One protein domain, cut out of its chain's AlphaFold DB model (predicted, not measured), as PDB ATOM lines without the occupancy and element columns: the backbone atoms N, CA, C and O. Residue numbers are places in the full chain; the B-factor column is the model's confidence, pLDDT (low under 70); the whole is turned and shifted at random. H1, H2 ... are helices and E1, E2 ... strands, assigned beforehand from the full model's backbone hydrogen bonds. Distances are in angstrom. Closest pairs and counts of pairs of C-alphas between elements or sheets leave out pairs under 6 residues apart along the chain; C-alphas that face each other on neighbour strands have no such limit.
ATOM      1  N   THR A   8     -86.015  -5.248 -19.939       81.31
ATOM      2  CA  THR A   8     -86.553  -6.219 -20.893       81.31
ATOM      3  C   THR A   8     -85.406  -7.054 -21.441       81.31
ATOM      4  O   THR A   8     -84.443  -6.523 -21.992       81.31
ATOM      5  N   LEU A   9     -85.493  -8.367 -21.261       77.88
ATOM      6  CA  LEU A   9     -84.580  -9.343 -21.837       77.88
ATOM      7  C   LEU A   9     -85.244  -9.954 -23.066       77.88
ATOM      8  O   LEU A   9     -86.386 -10.404 -22.993       77.88
ATOM      9  N   TYR A  10     -84.515  -9.976 -24.176       75.31
ATOM     10  CA  TYR A  10     -84.976 -10.528 -25.441       75.31
ATOM     11  C   TYR A  10     -84.025 -11.629 -25.908       75.31
ATOM     12  O   TYR A  10     -82.805 -11.469 -25.863       75.31
ATOM     13  N   CYS A  11     -84.604 -12.734 -26.359       74.69
ATOM     14  CA  CYS A  11     -83.917 -13.841 -27.000       74.69
ATOM     15  C   CYS A  11     -84.504 -14.036 -28.395       74.69
ATOM     16  O   CYS A  11     -85.709 -14.241 -28.519       74.69
ATOM     17  N   ASP A  12     -83.651 -14.027 -29.418       71.69
ATOM     18  CA  ASP A  12     -83.973 -14.452 -30.785       71.69
ATOM     19  C   ASP A  12     -82.861 -15.386 -31.247       71.69
ATOM     20  O   ASP A  12     -81.881 -14.980 -31.868       71.69
ATOM     21  N   ARG A  13     -82.940 -16.651 -30.826       64.88
ATOM     22  CA  ARG A  13     -81.929 -17.648 -31.190       64.88
ATOM     23  C   ARG A  13     -82.576 -18.925 -31.683       64.88
ATOM     24  O   ARG A  13     -83.379 -19.528 -30.981       64.88
ATOM     25  N   ALA A  14     -82.170 -19.361 -32.878       59.66
ATOM     26  CA  ALA A  14     -82.601 -20.616 -33.500       59.66
ATOM     27  C   ALA A  14     -84.136 -20.792 -33.546       59.66
ATOM     28  O   ALA A  14     -84.647 -21.884 -33.316       59.66
ATOM     29  N   GLY A  15     -84.876 -19.702 -33.790       61.81
ATOM     30  CA  GLY A  15     -86.344 -19.698 -33.800       61.81
ATOM     31  C   GLY A  15     -87.000 -19.636 -32.414       61.81
ATOM     32  O   GLY A  15     -88.219 -19.523 -32.321       61.81
ATOM     33  N   CYS A  16     -86.218 -19.653 -31.329       59.38
ATOM     34  CA  CYS A  16     -86.707 -19.370 -29.987       59.38
ATOM     35  C   CYS A  16     -86.774 -17.849 -29.804       59.38
ATOM     36  O   CYS A  16     -85.748 -17.198 -29.598       59.38
ATOM     37  N   ARG A  17     -87.987 -17.299 -29.935       72.31
ATOM     38  CA  ARG A  17     -88.316 -15.916 -29.579       72.31
ATOM     39  C   ARG A  17     -88.909 -15.892 -28.181       72.31
ATOM     40  O   ARG A  17     -89.991 -16.434 -27.969       72.31
ATOM     41  N   ALA A  18     -88.200 -15.288 -27.237       75.25
ATOM     42  CA  ALA A  18     -88.684 -15.119 -25.876       75.25
ATOM     43  C   ALA A  18     -88.400 -13.703 -25.387       75.25
ATOM     44  O   ALA A  18     -87.311 -13.170 -25.597       75.25
ATOM     45  N   GLU A  19     -89.376 -13.123 -24.701       82.31
ATOM     46  CA  GLU A  19     -89.253 -11.838 -24.026       82.31
ATOM     47  C   GLU A  19     -89.539 -12.038 -22.536       82.31
ATOM     48  O   GLU A  19     -90.476 -12.748 -22.164       82.31
ATOM     49  N   LEU A  20     -88.732 -11.419 -21.678       81.56
ATOM     50  CA  LEU A  20     -88.975 -11.362 -20.245       81.56
ATOM     51  C   LEU A  20     -88.798  -9.933 -19.747       81.56
ATOM     52  O   LEU A  20     -87.720  -9.352 -19.858       81.56
ATOM     53  N   GLN A  21     -89.849  -9.395 -19.138       85.50
ATOM     54  CA  GLN A  21     -89.811  -8.096 -18.479       85.50
ATOM     55  C   GLN A  21     -89.626  -8.278 -16.978       85.50
ATOM     56  O   GLN A  21     -90.467  -8.864 -16.295       85.50
ATOM     57  N   LEU A  22     -88.530  -7.737 -16.459       84.62
ATOM     58  CA  LEU A  22     -88.221  -7.728 -15.040       84.62
ATOM     59  C   LEU A  22     -88.392  -6.324 -14.493       84.62
ATOM     60  O   LEU A  22     -87.673  -5.394 -14.856       84.62
ATOM     61  N   LYS A  23     -89.380  -6.185 -13.614       83.94
ATOM     62  CA  LYS A  23     -89.670  -4.940 -12.909       83.94
ATOM     63  C   LYS A  23     -88.886  -4.912 -11.601       83.94
ATOM     64  O   LYS A  23     -88.591  -5.954 -11.024       83.94
ATOM     65  N   ASN A  24     -88.610  -3.708 -11.109       79.12
ATOM     66  CA  ASN A  24     -88.007  -3.487  -9.793       79.12
ATOM     67  C   ASN A  24     -86.567  -4.016  -9.638       79.12
ATOM     68  O   ASN A  24     -86.123  -4.360  -8.546       79.12
ATOM     69  N   THR A  25     -85.814  -4.072 -10.735       74.12
ATOM     70  CA  THR A  25     -84.399  -4.456 -10.721       74.12
ATOM     71  C   THR A  25     -83.557  -3.196 -10.864       74.12
ATOM     72  O   THR A  25     -83.622  -2.536 -11.894       74.12
ATOM     73  N   GLY A  26     -82.765  -2.848  -9.848       75.50
ATOM     74  CA  GLY A  26     -81.982  -1.603  -9.856       75.50
ATOM     75  C   GLY A  26     -80.829  -1.571 -10.870       75.50
ATOM     76  O   GLY A  26     -80.338  -0.497 -11.195       75.50
ATOM     77  N   THR A  27     -80.390  -2.728 -11.380       82.06
ATOM     78  CA  THR A  27     -79.302  -2.846 -12.365       82.06
ATOM     79  C   THR A  27     -79.560  -3.981 -13.356       82.06
ATOM     80  O   THR A  27     -80.244  -4.958 -13.037       82.06
ATOM     81  N   ALA A  28     -78.933  -3.908 -14.536       77.00
ATOM     82  CA  ALA A  28     -79.022  -4.959 -15.549       77.00
ATOM     83  C   ALA A  28     -78.467  -6.309 -15.056       77.00
ATOM     84  O   ALA A  28     -78.990  -7.361 -15.418       77.00
ATOM     85  N   SER A  29     -77.442  -6.300 -14.196       81.06
ATOM     86  CA  SER A  29     -76.911  -7.518 -13.570       81.06
ATOM     87  C   SER A  29     -77.912  -8.150 -12.604       81.06
ATOM     88  O   SER A  29     -78.070  -9.367 -12.609       81.06
ATOM     89  N   ALA A  30     -78.634  -7.345 -11.816       82.88
ATOM     90  CA  ALA A  30     -79.693  -7.854 -10.948       82.88
ATOM     91  C   ALA A  30     -80.839  -8.466 -11.766       82.88
ATOM     92  O   ALA A  30     -81.294  -9.562 -11.444       82.88
ATOM     93  N   ALA A  31     -81.247  -7.812 -12.860       81.31
ATOM     94  CA  ALA A  31     -82.242  -8.359 -13.779       81.31
ATOM     95  C   ALA A  31     -81.798  -9.711 -14.351       81.31
ATOM     96  O   ALA A  31     -82.528 -10.690 -14.279       81.31
ATOM     97  N   LYS A  32     -80.557  -9.810 -14.821       78.00
ATOM     98  CA  LYS A  32     -79.964 -11.067 -15.292       78.00
ATOM     99  C   LYS A  32     -79.988 -12.179 -14.233       78.00
ATOM    100  O   LYS A  32     -80.380 -13.303 -14.539       78.00
ATOM    101  N   THR A  33     -79.642 -11.864 -12.984       82.94
ATOM    102  CA  THR A  33     -79.697 -12.821 -11.867       82.94
ATOM    103  C   THR A  33     -81.121 -13.296 -11.581       82.94
ATOM    104  O   THR A  33     -81.331 -14.496 -11.428       82.94
ATOM    105  N   VAL A  34     -82.103 -12.391 -11.543       84.25
ATOM    106  CA  VAL A  34     -83.524 -12.737 -11.343       84.25
ATOM    107  C   VAL A  34     -84.045 -13.577 -12.513       84.25
ATOM    108  O   VAL A  34     -84.676 -14.610 -12.299       84.25
ATOM    109  N   ALA A  35     -83.704 -13.207 -13.750       81.75
ATOM    110  CA  ALA A  35     -84.047 -13.974 -14.943       81.75
ATOM    111  C   ALA A  35     -83.538 -15.417 -14.842       81.75
ATOM    112  O   ALA A  35     -84.286 -16.357 -15.102       81.75
ATOM    113  N   TYR A  36     -82.286 -15.603 -14.417       80.75
ATOM    114  CA  TYR A  36     -81.700 -16.926 -14.225       80.75
ATOM    115  C   TYR A  36     -82.356 -17.704 -13.091       80.75
ATOM    116  O   TYR A  36     -82.766 -18.850 -13.279       80.75
ATOM    117  N   ARG A  37     -82.475 -17.087 -11.916       81.44
ATOM    118  CA  ARG A  37     -82.868 -17.784 -10.691       81.44
ATOM    119  C   ARG A  37     -84.363 -18.092 -10.637       81.44
ATOM    120  O   ARG A  37     -84.741 -19.184 -10.218       81.44
ATOM    121  N   ASP A  38     -85.189 -17.153 -11.091       82.62
ATOM    122  CA  ASP A  38     -86.641 -17.216 -10.920       82.62
ATOM    123  C   ASP A  38     -87.353 -17.629 -12.220       82.62
ATOM    124  O   ASP A  38     -88.332 -18.374 -12.170       82.62
ATOM    125  N   HIS A  39     -86.813 -17.240 -13.383       77.50
ATOM    126  CA  HIS A  39     -87.391 -17.554 -14.700       77.50
ATOM    127  C   HIS A  39     -86.607 -18.609 -15.493       77.50
ATOM    128  O   HIS A  39     -87.036 -19.005 -16.576       77.50
ATOM    129  N   GLY A  40     -85.468 -19.085 -14.979       77.06
ATOM    130  CA  GLY A  40     -84.658 -20.105 -15.642       77.06
ATOM    131  C   GLY A  40     -83.968 -19.626 -16.919       77.06
ATOM    132  O   GLY A  40     -83.692 -20.446 -17.784       77.06
ATOM    133  N   TRP A  41     -83.704 -18.330 -17.085       80.31
ATOM    134  CA  TRP A  41     -82.975 -17.792 -18.238       80.31
ATOM    135  C   TRP A  41     -81.471 -17.960 -18.077       80.31
ATOM    136  O   TRP A  41     -80.892 -17.465 -17.122       80.31
ATOM    137  N   SER A  42     -80.803 -18.602 -19.028       74.81
ATOM    138  CA  SER A  42     -79.352 -18.780 -18.987       74.81
ATOM    139  C   SER A  42     -78.669 -18.040 -20.124       74.81
ATOM    140  O   SER A  42     -79.226 -17.845 -21.206       74.81
ATOM    141  N   THR A  43     -77.429 -17.642 -19.860       67.25
ATOM    142  CA  THR A  43     -76.528 -17.065 -20.852       67.25
ATOM    143  C   THR A  43     -75.668 -18.161 -21.461       67.25
ATOM    144  O   THR A  43     -74.923 -18.850 -20.761       67.25
ATOM    145  N   ARG A  44     -75.723 -18.308 -22.787       60.56
ATOM    146  CA  ARG A  44     -74.752 -19.121 -23.532       60.56
ATOM    147  C   ARG A  44     -74.126 -18.252 -24.619       60.56
ATOM    148  O   ARG A  44     -74.642 -18.187 -25.729       60.56
ATOM    149  N   ARG A  45     -72.974 -17.642 -24.297       62.66
ATOM    150  CA  ARG A  45     -72.203 -16.698 -25.142       62.66
ATOM    151  C   ARG A  45     -72.774 -15.273 -25.254       62.66
ATOM    152  O   ARG A  45     -72.612 -14.637 -26.284       62.66
ATOM    153  N   GLY A  46     -73.389 -14.755 -24.191       57.44
ATOM    154  CA  GLY A  46     -73.861 -13.362 -24.143       57.44
ATOM    155  C   GLY A  46     -75.342 -13.190 -24.475       57.44
ATOM    156  O   GLY A  46     -75.942 -12.225 -24.006       57.44
ATOM    157  N   ASP A  47     -75.953 -14.163 -25.153       62.94
ATOM    158  CA  ASP A  47     -77.401 -14.214 -25.366       62.94
ATOM    159  C   ASP A  47     -78.101 -14.738 -24.110       62.94
ATOM    160  O   ASP A  47     -77.804 -15.844 -23.649       62.94
ATOM    161  N   TYR A  48     -79.031 -13.953 -23.565       66.12
ATOM    162  CA  TYR A  48     -79.932 -14.376 -22.496       66.12
ATOM    163  C   TYR A  48     -81.159 -15.011 -23.135       66.12
ATOM    164  O   TYR A  48     -81.976 -14.308 -23.713       66.12
ATOM    165  N   CYS A  49     -81.283 -16.327 -23.027       72.56
ATOM    166  CA  CYS A  49     -82.449 -17.067 -23.494       72.56
ATOM    167  C   CYS A  49     -83.039 -17.857 -22.331       72.56
ATOM    168  O   CYS A  49     -82.285 -18.204 -21.414       72.56
ATOM    169  N   PRO A  50     -84.349 -18.180 -22.340       66.56
ATOM    170  CA  PRO A  50     -84.868 -19.192 -21.433       66.56
ATOM    171  C   PRO A  50     -83.962 -20.409 -21.596       66.56
ATOM    172  O   PRO A  50     -83.809 -20.941 -22.701       66.56
ATOM    173  N   ALA A  51     -83.257 -20.782 -20.523       60.50
ATOM    174  CA  ALA A  51     -82.485 -22.002 -20.556       60.50
ATOM    175  C   ALA A  51     -83.487 -23.076 -20.947       60.50
ATOM    176  O   ALA A  51     -84.627 -23.056 -20.479       60.50
TER     177      ALA A  51
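What this domain is: This is residues 8 to 51 of the 61 residues of an uncharacterized protein of Streptomyces sp. WAC 01325 (UniProt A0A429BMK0). A long two-stranded hairpin, E1 and E2, forms a narrow wall along the longest axis, and one of its faces is covered by helix H1 and by a small second hairpin, E3 and E4, whose strands run crosswise to it. E4 packs on E1, while H1 packs near the end of E2. The printed part has 44 residues, with one named helix and four named strands in the order E1, E2, H1, E3, E4; both two-stranded sheets are antiparallel and the class is mixed, helices and strands. The whole is compact, with a radius of gyration of the C-alphas of 9.8 A, yet elongated, spanning 30 by 16 by 16 A.

How they stand to each other: E1, residues 8 to 13, and E2, residues 16 to 22, form an antiparallel hairpin at 169 degrees, with N 11 and O 18 2.8 A apart, within hydrogen-bond range. E3, residues 41 to 43, and E4, residues 48 to 50, form another at 141 degrees, with N 42 and O 49 at 2.8 A. The closest C-alphas of E1 and E4 are those of Cys 11 and Cys 49, 5.0 A apart. E1 and E3 are apart, as are E2 and E3. H1, residues 28 to 39, comes closest to E2 at the C-alphas of Leu 22 and Ala 31, 6.1 A, and to E3 at those of Ala 35 and Trp 41, 5.2 A. E1 and H1 are near each other, with 7 pairs of C-alphas within 10 A. In H1 every O i to N i+4 pair is within hydrogen-bond range.

Where its parts are: E1 begins at C-alpha 8 (-86.553, -6.219, -20.893) and is 16.1 A long; E2 is 19.0 A. H1 begins at C-alpha 28 (-79.022, -4.959, -15.549) and is 15.1 A. E3 and E4 are 7.0 A each, and E4 ends at C-alpha 50 (-84.868, -19.192, -21.433).

The domain as a whole: The C-alphas farthest apart, those of Ala 14 and Gly 26, are 30.3 A apart. The printed part has no cut, and the four links are tight. Mean pLDDT of the printed part is 74.6; residues 13 to 16, 43 to 48 and 50 to 51 are under 70.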